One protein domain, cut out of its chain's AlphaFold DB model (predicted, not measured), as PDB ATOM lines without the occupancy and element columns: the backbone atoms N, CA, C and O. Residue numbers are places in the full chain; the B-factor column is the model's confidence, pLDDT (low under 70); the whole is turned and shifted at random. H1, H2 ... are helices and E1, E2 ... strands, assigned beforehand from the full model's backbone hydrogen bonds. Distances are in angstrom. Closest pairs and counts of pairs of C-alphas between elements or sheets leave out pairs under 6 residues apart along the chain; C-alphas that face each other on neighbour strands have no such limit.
ATOM      1  N   GLY A 269     -36.560  -5.952  30.073       46.34
ATOM      2  CA  GLY A 269     -35.357  -6.266  29.296       46.34
ATOM      3  C   GLY A 269     -34.785  -5.035  28.583       46.34
ATOM      4  O   GLY A 269     -35.539  -4.250  28.017       46.34
ATOM      5  N   LEU A 270     -33.456  -4.889  28.599       46.44
ATOM      6  CA  LEU A 270     -32.738  -3.898  27.794       46.44
ATOM      7  C   LEU A 270     -32.290  -4.524  26.464       46.44
ATOM      8  O   LEU A 270     -31.836  -5.669  26.439       46.44
ATOM      9  N   PHE A 271     -32.402  -3.761  25.386       48.03
ATOM     10  CA  PHE A 271     -31.808  -3.983  24.076       48.03
ATOM     11  C   PHE A 271     -30.333  -3.558  24.074       48.03
ATOM     12  O   PHE A 271     -29.939  -2.615  24.758       48.03
ATOM     13  N   LEU A 272     -29.509  -4.255  23.296       42.38
ATOM     14  CA  LEU A 272     -28.084  -3.963  23.162       42.38
ATOM     15  C   LEU A 272     -27.817  -3.178  21.874       42.38
ATOM     16  O   LEU A 272     -28.160  -3.651  20.791       42.38
ATOM     17  N   SER A 273     -27.155  -2.028  21.998       47.09
ATOM     18  CA  SER A 273     -26.565  -1.273  20.893       47.09
ATOM     19  C   SER A 273     -25.041  -1.324  21.009       47.09
ATOM     20  O   SER A 273     -24.467  -0.978  22.042       47.09
ATOM     21  N   ILE A 274     -24.371  -1.814  19.967       50.69
ATOM     22  CA  ILE A 274     -22.915  -2.006  19.966       50.69
ATOM     23  C   ILE A 274     -22.297  -0.961  19.042       50.69
ATOM     24  O   ILE A 274     -22.553  -0.994  17.838       50.69
ATOM     25  N   LEU A 275     -21.453  -0.091  19.595       46.03
ATOM     26  CA  LEU A 275     -20.596   0.807  18.826       46.03
ATOM     27  C   LEU A 275     -19.298   0.067  18.506       46.03
ATOM     28  O   LEU A 275     -18.569  -0.359  19.401       46.03
ATOM     29  N   THR A 276     -19.033  -0.137  17.222       44.91
ATOM     30  CA  THR A 276     -17.906  -0.951  16.755       44.91
ATOM     31  C   THR A 276     -16.998  -0.142  15.850       44.91
ATOM     32  O   THR A 276     -17.489   0.608  15.013       44.91
ATOM     33  N   SER A 277     -15.688  -0.363  15.938       37.25
ATOM     34  CA  SER A 277     -14.673   0.260  15.077       37.25
ATOM     35  C   SER A 277     -14.567  -0.341  13.664       37.25
ATOM     36  O   SER A 277     -13.611  -0.041  12.957       37.25
ATOM     37  N   SER A 278     -15.480  -1.229  13.243       46.78
ATOM     38  CA  SER A 278     -15.339  -1.961  11.971       46.78
ATOM     39  C   SER A 278     -16.613  -2.695  11.537       46.78
ATOM     40  O   SER A 278     -16.946  -3.662  12.203       46.78
ATOM     41  N   TRP A 279     -17.290  -2.311  10.437       39.84
ATOM     42  CA  TRP A 279     -18.137  -3.228   9.629       39.84
ATOM     43  C   TRP A 279     -18.419  -2.722   8.197       39.84
ATOM     44  O   TRP A 279     -19.279  -1.871   7.996       39.84
ATOM     45  N   SER A 280     -17.782  -3.343   7.204       36.50
ATOM     46  CA  SER A 280     -18.342  -3.854   5.929       36.50
ATOM     47  C   SER A 280     -17.255  -4.808   5.364       36.50
ATOM     48  O   SER A 280     -16.096  -4.653   5.739       36.50
ATOM     49  N   CYS A 281     -17.497  -5.919   4.654       30.66
ATOM     50  CA  CYS A 281     -18.624  -6.322   3.818       30.66
ATOM     51  C   CYS A 281     -19.328  -7.613   4.291       30.66
ATOM     52  O   CYS A 281     -18.754  -8.701   4.348       30.66
ATOM     53  N   HIS A 282     -20.632  -7.461   4.549       40.25
ATOM     54  CA  HIS A 282     -21.686  -8.484   4.584       40.25
ATOM     55  C   HIS A 282     -21.562  -9.616   5.617       40.25
ATOM     56  O   HIS A 282     -21.702 -10.799   5.303       40.25
ATOM     57  N   ILE A 283     -21.499  -9.232   6.895       37.06
ATOM     58  CA  ILE A 283     -22.148 -10.002   7.963       37.06
ATOM     59  C   ILE A 283     -23.451  -9.291   8.314       37.06
ATOM     60  O   ILE A 283     -23.440  -8.177   8.835       37.06
ATOM     61  N   ASP A 296     -40.570  -9.474  37.232       41.91
ATOM     62  CA  ASP A 296     -40.038  -9.248  38.583       41.91
ATOM     63  C   ASP A 296     -39.082  -8.046  38.602       41.91
ATOM     64  O   ASP A 296     -38.528  -7.656  37.573       41.91
ATOM     65  N   GLN A 297     -38.896  -7.404  39.758       52.22
ATOM     66  CA  GLN A 297     -37.890  -6.349  39.919       52.22
ATOM     67  C   GLN A 297     -36.475  -6.934  39.790       52.22
ATOM     68  O   GLN A 297     -35.811  -7.217  40.784       52.22
ATOM     69  N   VAL A 298     -36.010  -7.134  38.557       65.62
ATOM     70  CA  VAL A 298     -34.686  -7.699  38.299       65.62
ATOM     71  C   VAL A 298     -33.627  -6.615  38.506       65.62
ATOM     72  O   VAL A 298     -33.640  -5.564  37.860       65.62
ATOM     73  N   LYS A 299     -32.707  -6.862  39.437       85.12
ATOM     74  CA  LYS A 299     -31.508  -6.050  39.652       85.12
ATOM     75  C   LYS A 299     -30.422  -6.572  38.721       85.12
ATOM     76  O   LYS A 299     -30.024  -7.729  38.829       85.12
ATOM     77  N   ASN A 300     -29.982  -5.738  37.787       88.94
ATOM     78  CA  ASN A 300     -29.176  -6.182  36.657       88.94
ATOM     79  C   ASN A 300     -27.778  -5.578  36.718       88.94
ATOM     80  O   ASN A 300     -27.641  -4.373  36.913       88.94
ATOM     81  N   PHE A 301     -26.762  -6.399  36.478       94.44
ATOM     82  CA  PHE A 301     -25.383  -5.956  36.322       94.44
ATOM     83  C   PHE A 301     -24.884  -6.285  34.916       94.44
ATOM     84  O   PHE A 301     -25.025  -7.420  34.464       94.44
ATOM     85  N   TYR A 302     -24.330  -5.294  34.221       94.12
ATOM     86  CA  TYR A 302     -23.824  -5.419  32.855       94.12
ATOM     87  C   TYR A 302     -22.308  -5.322  32.867       94.12
ATOM     88  O   TYR A 302     -21.762  -4.361  33.403       94.12
ATOM     89  N   VAL A 303     -21.636  -6.301  32.273       96.12
ATOM     90  CA  VAL A 303     -20.174  -6.406  32.296       96.12
ATOM     91  C   VAL A 303     -19.696  -7.182  31.084       96.12
ATOM     92  O   VAL A 303     -20.371  -8.095  30.618       96.12
ATOM     93  N   GLY A 304     -18.548  -6.804  30.544       93.56
ATOM     94  CA  GLY A 304     -17.977  -7.414  29.358       93.56
ATOM     95  C   GLY A 304     -16.625  -8.045  29.623       93.56
ATOM     96  O   GLY A 304     -15.982  -7.792  30.641       93.56
ATOM     97  N   THR A 305     -16.231  -8.903  28.691       94.50
ATOM     98  CA  THR A 305     -15.008  -9.694  28.779       94.50
ATOM     99  C   THR A 305     -13.944  -9.170  27.819       94.50
ATOM    100  O   THR A 305     -14.225  -8.655  26.727       94.50
ATOM    101  N   SER A 306     -12.694  -9.323  28.237       92.94
ATOM    102  CA  SER A 306     -11.503  -9.013  27.457       92.94
ATOM    103  C   SER A 306     -10.450 -10.101  27.663       92.94
ATOM    104  O   SER A 306     -10.671 -11.070  28.390       92.94
ATOM    105  N   SER A 307      -9.321  -9.993  26.967       90.94
ATOM    106  CA  SER A 307      -8.300 -11.036  26.948       90.94
ATOM    107  C   SER A 307      -6.912 -10.443  26.802       90.94
ATOM    108  O   SER A 307      -6.727  -9.449  26.104       90.94
ATOM    109  N   GLN A 308      -5.943 -11.106  27.426       86.81
ATOM    110  CA  GLN A 308      -4.515 -10.809  27.317       86.81
ATOM    111  C   GLN A 308      -3.843 -11.529  26.139       86.81
ATOM    112  O   GLN A 308      -2.626 -11.589  26.058       86.81
ATOM    113  N   GLU A 309      -4.607 -12.056  25.180       84.56
ATOM    114  CA  GLU A 309      -4.054 -12.686  23.971       84.56
ATOM    115  C   GLU A 309      -3.109 -11.773  23.161       84.56
ATOM    116  O   GLU A 309      -2.328 -12.269  22.361       84.56
ATOM    117  N   GLU A 310      -3.116 -10.452  23.387       74.38
ATOM    118  CA  GLU A 310      -2.109  -9.530  22.816       74.38
ATOM    119  C   GLU A 310      -0.687  -9.804  23.244       74.38
ATOM    120  O   GLU A 310       0.226  -9.518  22.478       74.38
ATOM    121  N   SER A 311      -0.487 -10.316  24.454       74.75
ATOM    122  CA  SER A 311       0.852 -10.596  24.954       74.75
ATOM    123  C   SER A 311       1.384 -11.948  24.476       74.75
ATOM    124  O   SER A 311       2.509 -12.305  24.818       74.75
ATOM    125  N   LEU A 312       0.583 -12.727  23.739       77.94
ATOM    126  CA  LEU A 312       0.977 -14.025  23.195       77.94
ATOM    127  C   LEU A 312       1.626 -13.888  21.814       77.94
ATOM    128  O   LEU A 312       1.410 -12.910  21.097       77.94
ATOM    129  N   SER A 313       2.401 -14.901  21.417       72.50
ATOM    130  CA  SER A 313       2.934 -14.966  20.054       72.50
ATOM    131  C   SER A 313       1.815 -15.192  19.030       72.50
ATOM    132  O   SER A 313       0.744 -15.714  19.360       72.50
ATOM    133  N   ILE A 314       2.069 -14.844  17.765       66.88
ATOM    134  CA  ILE A 314       1.111 -15.042  16.664       66.88
ATOM    135  C   ILE A 314       0.724 -16.522  16.539       66.88
ATOM    136  O   ILE A 314      -0.428 -16.837  16.272       66.88
ATOM    137  N   GLU A 315       1.657 -17.442  16.789       67.88
ATOM    138  CA  GLU A 315       1.412 -18.885  16.722       67.88
ATOM    139  C   GLU A 315       0.531 -19.379  17.875       67.88
ATOM    140  O   GLU A 315      -0.164 -20.387  17.737       67.88
ATOM    141  N   GLN A 316       0.560 -18.700  19.025       73.56
ATOM    142  CA  GLN A 316      -0.241 -19.025  20.206       73.56
ATOM    143  C   GLN A 316      -1.637 -18.389  20.152       73.56
ATOM    144  O   GLN A 316      -2.593 -19.023  20.598       73.56
ATOM    145  N   CYS A 317      -1.752 -17.206  19.552       73.44
ATOM    146  CA  CYS A 317      -2.979 -16.435  19.345       73.44
ATOM    147  C   CYS A 317      -3.724 -16.870  18.053       73.44
ATOM    148  O   CYS A 317      -3.162 -17.554  17.204       73.44
ATOM    149  N   CYS A 318      -5.005 -16.571  17.825       80.25
ATOM    150  CA  CYS A 318      -5.999 -15.996  18.730       80.25
ATOM    151  C   CYS A 318      -7.306 -16.784  18.619       80.25
ATOM    152  O   CYS A 318      -7.723 -17.125  17.510       80.25
ATOM    153  N   THR A 319      -7.960 -17.037  19.749       88.25
ATOM    154  CA  THR A 319      -9.251 -17.740  19.815       88.25
ATOM    155  C   THR A 319     -10.271 -17.064  20.727       88.25
ATOM    156  O   THR A 319     -11.444 -17.438  20.700       88.25
ATOM    157  N   PHE A 320      -9.887 -16.060  21.516       91.12
ATOM    158  CA  PHE A 320     -10.823 -15.377  22.406       91.12
ATOM    159  C   PHE A 320     -11.862 -14.562  21.630       91.12
ATOM    160  O   PHE A 320     -11.549 -13.920  20.625       91.12
ATOM    161  N   ARG A 321     -13.092 -14.503  22.148       91.38
ATOM    162  CA  ARG A 321     -14.158 -13.627  21.650       91.38
ATOM    163  C   ARG A 321     -14.685 -12.762  22.785       91.38
ATOM    164  O   ARG A 321     -15.130 -13.272  23.808       91.38
ATOM    165  N   GLY A 322     -14.679 -11.450  22.575       90.56
ATOM    166  CA  GLY A 322     -15.282 -10.506  23.503       90.56
ATOM    167  C   GLY A 322     -16.777 -10.761  23.657       90.56
ATOM    168  O   GLY A 322     -17.466 -11.165  22.715       90.56
ATOM    169  N   SER A 323     -17.296 -10.514  24.852       91.44
ATOM    170  CA  SER A 323     -18.717 -10.677  25.140       91.44
ATOM    171  C   SER A 323     -19.221  -9.601  26.089       91.44
ATOM    172  O   SER A 323     -18.442  -9.013  26.835       91.44
ATOM    173  N   LEU A 324     -20.529  -9.358  26.056       89.94
ATOM    174  CA  LEU A 324     -21.262  -8.638  27.090       89.94
ATOM    175  C   LEU A 324     -22.170  -9.637  27.803       89.94
ATOM    176  O   LEU A 324     -22.913 -10.377  27.156       89.94
ATOM    177  N   ALA A 325     -22.133  -9.634  29.126       93.06
ATOM    178  CA  ALA A 325     -22.975 -10.442  29.985       93.06
ATOM    179  C   ALA A 325     -23.891  -9.554  30.829       93.06
ATOM    180  O   ALA A 325     -23.540  -8.440  31.226       93.06
ATOM    181  N   LYS A 326     -25.074 -10.089  31.122       91.44
ATOM    182  CA  LYS A 326     -26.017  -9.547  32.094       91.44
ATOM    183  C   LYS A 326     -26.158 -10.538  33.239       91.44
ATOM    184  O   LYS A 326     -26.527 -11.686  33.001       91.44
ATOM    185  N   LEU A 327     -25.911 -10.089  34.461       93.69
ATOM    186  CA  LEU A 327     -25.992 -10.896  35.674       93.69
ATOM    187  C   LEU A 327     -27.147 -10.424  36.563       93.69
ATOM    188  O   LEU A 327     -27.490  -9.238  36.582       93.69
ATOM    189  N   ASP A 328     -27.714 -11.362  37.316       92.31
ATOM    190  CA  ASP A 328     -28.504 -11.051  38.501       92.31
ATOM    191  C   ASP A 328     -27.574 -10.552  39.611       92.31
ATOM    192  O   ASP A 328     -26.606 -11.219  39.971       92.31
ATOM    193  N   VAL A 329     -27.866  -9.373  40.151       93.44
ATOM    194  CA  VAL A 329     -27.025  -8.716  41.165       93.44
ATOM    195  C   VAL A 329     -26.980  -9.483  42.482       93.44
ATOM    196  O   VAL A 329     -25.956  -9.458  43.158       93.44
ATOM    197  N   ARG A 330     -28.070 -10.151  42.876       91.56
ATOM    198  CA  ARG A 330     -28.145 -10.822  44.180       91.56
ATOM    199  C   ARG A 330     -27.433 -12.164  44.160       91.56
ATOM    200  O   ARG A 330     -26.810 -12.520  45.151       91.56
ATOM    201  N   THR A 331     -27.544 -12.908  43.063       94.31
ATOM    202  CA  THR A 331     -27.018 -14.280  42.991       94.31
ATOM    203  C   THR A 331     -25.765 -14.418  42.132       94.31
ATOM    204  O   THR A 331     -25.216 -15.512  42.056       94.31
ATOM    205  N   GLY A 332     -25.377 -13.381  41.385       95.50
ATOM    206  CA  GLY A 332     -24.295 -13.445  40.399       95.50
ATOM    207  C   GLY A 332     -24.624 -14.284  39.158       95.50
ATOM    208  O   GLY A 332     -23.754 -14.512  38.320       95.50
ATOM    209  N   LYS A 333     -25.862 -14.770  39.003       94.75
ATOM    210  CA  LYS A 333     -26.223 -15.693  37.915       94.75
ATOM    211  C   LYS A 333     -26.207 -14.962  36.578       94.75
ATOM    212  O   LYS A 333     -26.895 -13.957  36.422       94.75
ATOM    213  N   VAL A 334     -25.515 -15.518  35.585       93.88
ATOM    214  CA  VAL A 334     -25.581 -15.029  34.201       93.88
ATOM    215  C   VAL A 334     -26.995 -15.254  33.654       93.88
ATOM    216  O   VAL A 334     -27.459 -16.386  33.513       93.88
ATOM    217  N   LEU A 335     -27.699 -14.161  33.368       88.25
ATOM    218  CA  LEU A 335     -29.044 -14.159  32.790       88.25
ATOM    219  C   LEU A 335     -28.989 -14.308  31.268       88.25
ATOM    220  O   LEU A 335     -29.813 -15.005  30.676       88.25
ATOM    221  N   TRP A 336     -28.017 -13.649  30.638       87.56
ATOM    222  CA  TRP A 336     -27.640 -13.856  29.245       87.56
ATOM    223  C   TRP A 336     -26.212 -13.374  28.999       87.56
ATOM    224  O   TRP A 336     -25.688 -12.541  29.739       87.56
ATOM    225  N   GLN A 337     -25.619 -13.868  27.919       88.38
ATOM    226  CA  GLN A 337     -24.331 -13.429  27.399       88.38
ATOM    227  C   GLN A 337     -24.417 -13.389  25.876       88.38
ATOM    228  O   GLN A 337     -25.017 -14.271  25.260       88.38
ATOM    229  N   THR A 338     -23.857 -12.348  25.272       83.31
ATOM    230  CA  THR A 338     -23.774 -12.207  23.819       83.31
ATOM    231  C   THR A 338     -22.355 -11.855  23.428       83.31
ATOM    232  O   THR A 338     -21.713 -11.019  24.061       83.31
ATOM    233  N   PHE A 339     -21.870 -12.482  22.367       85.56
ATOM    234  CA  PHE A 339     -20.536 -12.232  21.847       85.56
ATOM    235  C   PHE A 339     -20.554 -11.071  20.857       85.56
ATOM    236  O   PHE A 339     -21.546 -10.845  20.160       85.56
ATOM    237  N   THR A 340     -19.455 -10.329  20.801       81.25
ATOM    238  CA  THR A 340     -19.277  -9.201  19.877       81.25
ATOM    239  C   THR A 340     -18.929  -9.659  18.463       81.25
ATOM    240  O   THR A 340     -19.201  -8.934  17.505       81.25
ATOM    241  N   LEU A 341     -18.383 -10.873  18.337       82.00
ATOM    242  CA  LEU A 341     -18.005 -11.513  17.080       82.00
ATOM    243  C   LEU A 341     -18.791 -12.813  16.831       82.00
ATOM    244  O   LEU A 341     -19.222 -13.452  17.801       82.00
ATOM    245  N   PRO A 342     -18.943 -13.238  15.558       83.12
ATOM    246  CA  PRO A 342     -19.458 -14.561  15.198       83.12
ATOM    247  C   PRO A 342     -18.668 -15.704  15.836       83.12
ATOM    248  O   PRO A 342     -17.564 -15.501  16.340       83.12
ATOM    249  N   ASP A 343     -19.245 -16.907  15.817       84.19
ATOM    250  CA  ASP A 343     -18.557 -18.088  16.328       84.19
ATOM    251  C   ASP A 343     -17.310 -18.421  15.510       84.19
ATOM    252  O   ASP A 343     -17.319 -18.337  14.284       84.19
ATOM    253  N   ASN A 344     -16.242 -18.766  16.222       87.06
ATOM    254  CA  ASN A 344     -14.947 -19.132  15.665       87.06
ATOM    255  C   ASN A 344     -14.614 -20.608  15.910       87.06
ATOM    256  O   ASN A 344     -13.521 -21.048  15.563       87.06
ATOM    257  N   PHE A 345     -15.526 -21.367  16.535       87.75
ATOM    258  CA  PHE A 345     -15.382 -22.798  16.820       87.75
ATOM    259  C   PHE A 345     -14.112 -23.156  17.613       87.75
ATOM    260  O   PHE A 345     -13.644 -24.294  17.553       87.75
ATOM    261  N   GLY A 346     -13.528 -22.186  18.330       84.31
ATOM    262  CA  GLY A 346     -12.246 -22.346  19.021       84.31
ATOM    263  C   GLY A 346     -11.044 -22.520  18.085       84.31
ATOM    264  O   GLY A 346     -10.024 -23.064  18.505       84.31
ATOM    265  N   GLN A 347     -11.153 -22.103  16.820       85.75
ATOM    266  CA  GLN A 347     -10.107 -22.250  15.810       85.75
ATOM    267  C   GLN A 347      -9.343 -20.943  15.586       85.75
ATOM    268  O   GLN A 347      -9.903 -19.848  15.610       85.75
ATOM    269  N   LYS A 348      -8.038 -21.070  15.339       84.81
ATOM    270  CA  LYS A 348      -7.169 -19.948  14.961       84.81
ATOM    271  C   LYS A 348      -7.392 -19.570  13.499       84.81
ATOM    272  O   LYS A 348      -7.711 -20.426  12.682       84.81
ATOM    273  N   GLY A 349      -7.182 -18.295  13.168       76.94
ATOM    274  CA  GLY A 349      -7.414 -17.764  11.815       76.94
ATOM    275  C   GLY A 349      -8.882 -17.439  11.512       76.94
ATOM    276  O   GLY A 349      -9.175 -16.842  10.479       76.94
ATOM    277  N   GLU A 350      -9.788 -17.772  12.429       84.75
ATOM    278  CA  GLU A 350     -11.183 -17.336  12.435       84.75
ATOM    279  C   GLU A 350     -11.333 -16.000  13.188       84.75
ATOM    280  O   GLU A 350     -10.345 -15.361  13.558       84.75
ATOM    281  N   TYR A 351     -12.565 -15.541  13.418       82.00
ATOM    282  CA  TYR A 351     -12.823 -14.326  14.196       82.00
ATOM    283  C   TYR A 351     -12.246 -14.405  15.613       82.00
ATOM    284  O   TYR A 351     -12.629 -15.270  16.400       82.00
ATOM    285  N   ALA A 352     -11.392 -13.452  15.973       83.94
ATOM    286  CA  ALA A 352     -10.928 -13.297  17.346       83.94
ATOM    287  C   ALA A 352     -10.904 -11.830  17.784       83.94
ATOM    288  O   ALA A 352     -10.682 -10.912  16.988       83.94
ATOM    289  N   ARG A 353     -11.102 -11.651  19.093       82.94
ATOM    290  CA  ARG A 353     -11.322 -10.410  19.846       82.94
ATOM    291  C   ARG A 353     -12.699  -9.768  19.739       82.94
ATOM    292  O   ARG A 353     -13.675 -10.397  20.130       82.94
ATOM    293  N   GLY A 354     -12.769  -8.475  19.401       78.19
ATOM    294  CA  GLY A 354     -13.913  -7.619  19.713       78.19
ATOM    295  C   GLY A 354     -14.133  -7.438  21.223       78.19
ATOM    296  O   GLY A 354     -15.274  -7.405  21.674       78.19
ATOM    297  N   SER A 355     -13.066  -7.387  22.024       87.56
ATOM    298  CA  SER A 355     -13.138  -7.278  23.491       87.56
ATOM    299  C   SER A 355     -13.913  -6.040  23.954       87.56
ATOM    300  O   SER A 355     -13.797  -4.982  23.344       87.56
ATOM    301  N   ILE A 356     -14.628  -6.125  25.076       88.81
ATOM    302  CA  ILE A 356     -15.213  -4.949  25.740       88.81
ATOM    303  C   ILE A 356     -14.384  -4.685  26.996       88.81
ATOM    304  O   ILE A 356     -14.643  -5.260  28.050       88.81
ATOM    305  N   TRP A 357     -13.319  -3.888  26.861       87.62
ATOM    306  CA  TRP A 357     -12.223  -3.890  27.838       87.62
ATOM    307  C   TRP A 357     -12.059  -2.600  28.653       87.62
ATOM    308  O   TRP A 357     -11.641  -2.685  29.802       87.62
ATOM    309  N   GLY A 358     -12.393  -1.426  28.121       81.62
ATOM    310  CA  GLY A 358     -12.433  -0.168  28.892       81.62
ATOM    311  C   GLY A 358     -13.817   0.490  28.910       81.62
ATOM    312  O   GLY A 358     -14.114   1.328  29.757       81.62
ATOM    313  N   SER A 359     -14.694   0.044  28.012       79.56
ATOM    314  CA  SER A 359     -15.969   0.684  27.730       79.56
ATOM    315  C   SER A 359     -17.049   0.253  28.723       79.56
ATOM    316  O   SER A 359     -17.781  -0.713  28.491       79.56
ATOM    317  N   SER A 360     -17.118   0.947  29.860       89.94
ATOM    318  CA  SER A 360     -18.163   0.720  30.866       89.94
ATOM    319  C   SER A 360     -19.552   0.925  30.230       89.94
ATOM    320  O   SER A 360     -19.747   1.936  29.550       89.94
ATOM    321  N   PRO A 361     -20.527   0.006  30.394       90.94
ATOM    322  CA  PRO A 361     -21.804   0.107  29.691       90.94
ATOM    323  C   PRO A 361     -22.618   1.336  30.099       90.94
ATOM    324  O   PRO A 361     -22.870   1.551  31.286       90.94
ATOM    325  N   SER A 362     -23.098   2.096  29.120       89.81
ATOM    326  CA  SER A 362     -24.011   3.224  29.347       89.81
ATOM    327  C   SER A 362     -25.444   2.792  29.118       89.81
ATOM    328  O   SER A 362     -25.752   2.144  28.119       89.81
ATOM    329  N   ILE A 363     -26.333   3.139  30.041       88.38
ATOM    330  CA  ILE A 363     -27.699   2.630  30.075       88.38
ATOM    331  C   ILE A 363     -28.681   3.768  29.829       88.38
ATOM    332  O   ILE A 363     -28.881   4.651  30.661       88.38
ATOM    333  N   ASP A 364     -29.367   3.690  28.694       84.75
ATOM    334  CA  ASP A 364     -30.557   4.475  28.417       84.75
ATOM    335  C   ASP A 364     -31.800   3.727  28.906       84.75
ATOM    336  O   ASP A 364     -32.421   2.924  28.200       84.75
ATOM    337  N   ALA A 365     -32.186   4.040  30.137       82.81
ATOM    338  CA  ALA A 365     -33.376   3.507  30.783       82.81
ATOM    339  C   ALA A 365     -34.686   3.822  30.037       82.81
ATOM    340  O   ALA A 365     -35.669   3.098  30.200       82.81
ATOM    341  N   THR A 366     -34.729   4.909  29.260       82.94
ATOM    342  CA  THR A 366     -35.951   5.364  28.578       82.94
ATOM    343  C   THR A 366     -36.205   4.574  27.303       82.94
ATOM    344  O   THR A 366     -37.334   4.154  27.055       82.94
ATOM    345  N   ARG A 367     -35.142   4.297  26.542       73.25
ATOM    346  CA  ARG A 367     -35.192   3.519  25.293       73.25
ATOM    347  C   ARG A 367     -34.952   2.032  25.496       73.25
ATOM    348  O   ARG A 367     -35.040   1.256  24.552       73.25
ATOM    349  N   ASN A 368     -34.670   1.638  26.734       76.38
ATOM    350  CA  ASN A 368     -34.202   0.311  27.080       76.38
ATOM    351  C   ASN A 368     -32.962  -0.066  26.255       76.38
ATOM    352  O   ASN A 368     -32.936  -1.151  25.696       76.38
ATOM    353  N   LEU A 369     -31.966   0.815  26.137       76.50
ATOM    354  CA  LEU A 369     -30.748   0.552  25.362       76.50
ATOM    355  C   LEU A 369     -29.516   0.520  26.267       76.50
ATOM    356  O   LEU A 369     -29.392   1.319  27.191       76.50
ATOM    357  N   VAL A 370     -28.597  -0.400  25.982       81.19
ATOM    358  CA  VAL A 370     -27.239  -0.419  26.537       81.19
ATOM    359  C   VAL A 370     -26.266  -0.100  25.416       81.19
ATOM    360  O   VAL A 370     -26.324  -0.753  24.376       81.19
ATOM    361  N   TYR A 371     -25.380   0.869  25.630       81.06
ATOM    362  CA  TYR A 371     -24.327   1.251  24.696       81.06
ATOM    363  C   TYR A 371     -22.974   0.792  25.229       81.06
ATOM    364  O   TYR A 371     -22.636   1.043  26.387       81.06
ATOM    365  N   VAL A 372     -22.205   0.128  24.372       82.44
ATOM    366  CA  VAL A 372     -20.838  -0.327  24.652       82.44
ATOM    367  C   VAL A 372     -19.956  -0.081  23.435       82.44
ATOM    368  O   VAL A 372     -20.404  -0.249  22.299       82.44
ATOM    369  N   GLY A 373     -18.710   0.306  23.678       79.31
ATOM    370  CA  GLY A 373     -17.636   0.345  22.694       79.31
ATOM    371  C   GLY A 373     -16.878  -0.980  22.659       79.31
ATOM    372  O   GLY A 373     -16.651  -1.610  23.696       79.31
ATOM    373  N   THR A 374     -16.493  -1.421  21.463       77.88
ATOM    374  CA  THR A 374     -15.666  -2.622  21.289       77.88
ATOM    375  C   THR A 374     -14.229  -2.274  20.936       77.88
ATOM    376  O   THR A 374     -13.939  -1.260  20.295       77.88
ATOM    377  N   GLY A 375     -13.334  -3.178  21.309       74.50
ATOM    378  CA  GLY A 375     -11.961  -3.178  20.854       74.50
ATOM    379  C   GLY A 375     -11.799  -3.693  19.432       74.50
ATOM    380  O   GLY A 375     -12.765  -4.102  18.779       74.50
ATOM    381  N   ASN A 376     -10.561  -3.664  18.955       69.94
ATOM    382  CA  ASN A 376     -10.229  -4.060  17.595       69.94
ATOM    383  C   ASN A 376     -10.332  -5.589  17.380       69.94
ATOM    384  O   ASN A 376     -10.296  -6.390  18.324       69.94
ATOM    385  N   LEU A 377     -10.452  -6.003  16.115       71.25
ATOM    386  CA  LEU A 377     -10.314  -7.409  15.731       71.25
ATOM    387  C   LEU A 377      -8.835  -7.759  15.585       71.25
ATOM    388  O   LEU A 377      -8.045  -6.930  15.129       71.25
ATOM    389  N   TYR A 378      -8.485  -8.988  15.958       70.00
ATOM    390  CA  TYR A 378      -7.134  -9.518  15.771       70.00
ATOM    391  C   TYR A 378      -7.115 -10.387  14.522       70.00
ATOM    392  O   TYR A 378      -6.494 -10.036  13.529       70.00
ATOM    393  N   SER A 379      -7.887 -11.469  14.510       72.25
ATOM    394  CA  SER A 379      -8.035 -12.321  13.334       72.25
ATOM    395  C   SER A 379      -9.456 -12.279  12.784       72.25
ATOM    396  O   SER A 379     -10.429 -12.047  13.508       72.25
ATOM    397  N   ALA A 380      -9.557 -12.505  11.481       75.19
ATOM    398  CA  ALA A 380     -10.798 -12.737  10.769       75.19
ATOM    399  C   ALA A 380     -10.532 -13.747   9.639       75.19
ATOM    400  O   ALA A 380      -9.392 -13.838   9.170       75.19
ATOM    401  N   PRO A 381     -11.561 -14.472   9.168       79.56
ATOM    402  CA  PRO A 381     -11.409 -15.445   8.091       79.56
ATOM    403  C   PRO A 381     -10.827 -14.804   6.829       79.56
ATOM    404  O   PRO A 381     -11.200 -13.684   6.476       79.56
ATOM    405  N   LEU A 382      -9.993 -15.534   6.079       76.88
ATOM    406  CA  LEU A 382      -9.307 -15.005   4.888       76.88
ATOM    407  C   LEU A 382     -10.262 -14.352   3.874       76.88
ATOM    408  O   LEU A 382      -9.954 -13.305   3.312       76.88
ATOM    409  N   ARG A 383     -11.457 -14.928   3.690       74.50
ATOM    410  CA  ARG A 383     -12.505 -14.382   2.810       74.50
ATOM    411  C   ARG A 383     -12.917 -12.956   3.193       74.50
ATOM    412  O   ARG A 383     -13.270 -12.162   2.328       74.50
ATOM    413  N   ILE A 384     -12.911 -12.653   4.484       73.62
ATOM    414  CA  ILE A 384     -13.344 -11.373   5.045       73.62
ATOM    415  C   ILE A 384     -12.217 -10.357   4.911       73.62
ATOM    416  O   ILE A 384     -12.471  -9.242   4.469       73.62
ATOM    417  N   LEU A 385     -10.976 -10.781   5.168       69.12
ATOM    418  CA  LEU A 385      -9.775  -9.974   4.931       69.12
ATOM    419  C   LEU A 385      -9.684  -9.512   3.472       69.12
ATOM    420  O   LEU A 385      -9.544  -8.323   3.205       69.12
ATOM    421  N   GLN A 386      -9.846 -10.445   2.531       70.88
ATOM    422  CA  GLN A 386      -9.833 -10.156   1.093       70.88
ATOM    423  C   GLN A 386     -10.967  -9.209   0.685       70.88
ATOM    424  O   GLN A 386     -10.786  -8.346  -0.170       70.88
ATOM    425  N   CYS A 387     -12.143  -9.358   1.297       67.75
ATOM    426  CA  CYS A 387     -13.272  -8.482   1.018       67.75
ATOM    427  C   CYS A 387     -13.043  -7.056   1.533       67.75
ATOM    428  O   CYS A 387     -13.361  -6.094   0.840       67.75
ATOM    429  N   GLN A 388     -12.475  -6.924   2.729       61.94
ATOM    430  CA  GLN A 388     -12.147  -5.640   3.341       61.94
ATOM    431  C   GLN A 388     -11.048  -4.910   2.561       61.94
ATOM    432  O   GLN A 388     -11.142  -3.709   2.334       61.94
ATOM    433  N   GLU A 389     -10.026  -5.630   2.095       65.31
ATOM    434  CA  GLU A 389      -8.992  -5.073   1.216       65.31
ATOM    435  C   GLU A 389      -9.584  -4.577  -0.114       65.31
ATOM    436  O   GLU A 389      -9.214  -3.509  -0.606       65.31
ATOM    437  N   ALA A 390     -10.556  -5.306  -0.669       62.78
ATOM    438  CA  ALA A 390     -11.270  -4.887  -1.872       62.78
ATOM    439  C   ALA A 390     -12.128  -3.624  -1.656       62.78
ATOM    440  O   ALA A 390     -12.194  -2.793  -2.559       62.78
ATOM    441  N   GLU A 391     -12.757  -3.452  -0.487       58.88
ATOM    442  CA  GLU A 391     -13.499  -2.228  -0.135       58.88
ATOM    443  C   GLU A 391     -12.573  -1.036   0.132       58.88
ATOM    444  O   GLU A 391     -12.823   0.057  -0.370       58.88
ATOM    445  N   ASN A 392     -11.468  -1.239   0.855       52.25
ATOM    446  CA  ASN A 392     -10.495  -0.185   1.166       52.25
ATOM    447  C   ASN A 392      -9.801   0.384  -0.086       52.25
ATOM    448  O   ASN A 392      -9.330   1.519  -0.070       52.25
ATOM    449  N   SER A 403     -12.478  -0.164   8.516       37.25
ATOM    450  CA  SER A 403     -12.166  -1.258   9.442       37.25
ATOM    451  C   SER A 403     -10.655  -1.513   9.450       37.25
ATOM    452  O   SER A 403     -10.054  -1.581   8.376       37.25
ATOM    453  N   TYR A 404     -10.045  -1.717  10.623       36.12
ATOM    454  CA  TYR A 404      -8.631  -2.108  10.755       36.12
ATOM    455  C   TYR A 404      -8.459  -3.235  11.795       36.12
ATOM    456  O   TYR A 404      -9.100  -3.227  12.847       36.12
ATOM    457  N   LEU A 405      -7.616  -4.226  11.475       33.50
ATOM    458  CA  LEU A 405      -7.271  -5.387  12.312       33.50
ATOM    459  C   LEU A 405      -5.896  -5.174  12.943       33.50
ATOM    460  O   LEU A 405      -4.933  -5.110  12.188       33.50
ATOM    461  N   TRP A 406      -5.773  -5.135  14.271       33.94
ATOM    462  CA  TRP A 406      -4.526  -4.788  14.981       33.94
ATOM    463  C   TRP A 406      -3.967  -5.920  15.852       33.94
ATOM    464  O   TRP A 406      -4.735  -6.687  16.412       33.94
ATOM    465  N   PHE A 407      -2.635  -6.002  15.989       30.42
ATOM    466  CA  PHE A 407      -1.911  -6.945  16.858       30.42
ATOM    467  C   PHE A 407      -0.731  -6.253  17.558       30.42
ATOM    468  O   PHE A 407       0.101  -5.640  16.888       30.42
ATOM    469  N   PHE A 408      -0.562  -6.462  18.870       30.42
ATOM    470  CA  PHE A 408       0.602  -5.957  19.622       30.42
ATOM    471  C   PHE A 408       1.942  -6.522  19.102       30.42
ATOM    472  O   PHE A 408       2.947  -5.814  19.056       30.42
ATOM    473  N   ALA A 409       1.952  -7.772  18.620       26.19
ATOM    474  CA  ALA A 409       3.123  -8.418  18.016       26.19
ATOM    475  C   ALA A 409       3.580  -7.782  16.681       26.19
ATOM    476  O   ALA A 409       4.724  -7.970  16.281       26.19
ATOM    477  N   CYS A 410       2.726  -6.992  16.016       29.47
ATOM    478  CA  CYS A 410       3.034  -6.315  14.750       29.47
ATOM    479  C   CYS A 410       3.514  -4.860  14.931       29.47
ATOM    480  O   CYS A 410       3.577  -4.107  13.960       29.47
ATOM    481  N   ASN A 411       3.910  -4.454  16.148       34.50
ATOM    482  CA  ASN A 411       4.551  -3.151  16.396       34.50
ATOM    483  C   ASN A 411       5.911  -3.001  15.680       34.50
ATOM    484  O   ASN A 411       6.390  -1.885  15.486       34.50
ATOM    485  N   ASN A 412       6.532  -4.115  15.277       31.66
ATOM    486  CA  ASN A 412       7.692  -4.133  14.395       31.66
ATOM    487  C   ASN A 412       7.257  -4.568  12.984       31.66
ATOM    488  O   ASN A 412       6.867  -5.711  12.764       31.66
ATOM    489  N   LEU A 413       7.361  -3.672  12.001       32.44
ATOM    490  CA  LEU A 413       6.999  -3.950  10.600       32.44
ATOM    491  C   LEU A 413       7.903  -5.003   9.924       32.44
ATOM    492  O   LEU A 413       7.622  -5.419   8.806       32.44
ATOM    493  N   SER A 414       8.986  -5.436  10.582       31.55
ATOM    494  CA  SER A 414       9.885  -6.497  10.097       31.55
ATOM    495  C   SER A 414       9.439  -7.915  10.477       31.55
ATOM    496  O   SER A 414      10.106  -8.878  10.101       31.55
ATOM    497  N   THR A 415       8.344  -8.068  11.232       34.72
ATOM    498  CA  THR A 415       7.832  -9.385  11.646       34.72
ATOM    499  C   THR A 415       7.102 -10.062  10.472       34.72
ATOM    500  O   THR A 415       6.146  -9.483   9.950       34.72
TER     501      THR A 415
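What this domain is: This is residues 269 to 283, 296 to 392 and 403 to 415 of the 562 residues of the protein "ATP binding/protein serine/threonine kinase" of Hibiscus syriacus (UniProt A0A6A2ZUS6). With little regular structure, two small three-stranded sheets make one end of an elongated body, long loops and helices H1 and H2 the other. The printed part has 125 residues, under half in its six named strands, then two named helices; the class is mixed. It is only just compact, close to loose, with radius of gyration of the C-alphas 16.3 A and spans 55 by 30 by 25 A.

Where its parts are: Find E1, residues 271 to 275, from C-alpha 271 at (-31.808, -3.983, 24.076). Next come E2, 299 to 304, 17.1 A; E3, 323 to 328; E4, 334 to 339; E5, 362 to 364; E6, 369 to 373; H1, 382 to 392, 15.3 A; H2, 408 to 411, ending at (4.551, -3.151, 16.396).

How they stand to each other: In mixed sheet E1 E6 E5, look at parallel E1 and E6: N 273 and O 370, 2.8 A, are within hydrogen-bond range. E2 E3 E4 form a meander, each strand antiparallel to the one before; in hairpin E2 and E3, N 325 and O 303, 2.8 A, are within range. Neither helix is on a sheet; every O i to N i+4 pair of H1 is within range, and H2 is too short for one.

The domain as a whole: Across the cuts, C-alphas 283 and 296 are 35.5 A apart, 392 and 403 8.5 A. E2 to E3 and E4 to E5 are long links. The pLDDT of 41 residues is under 70, among them 403 to 415.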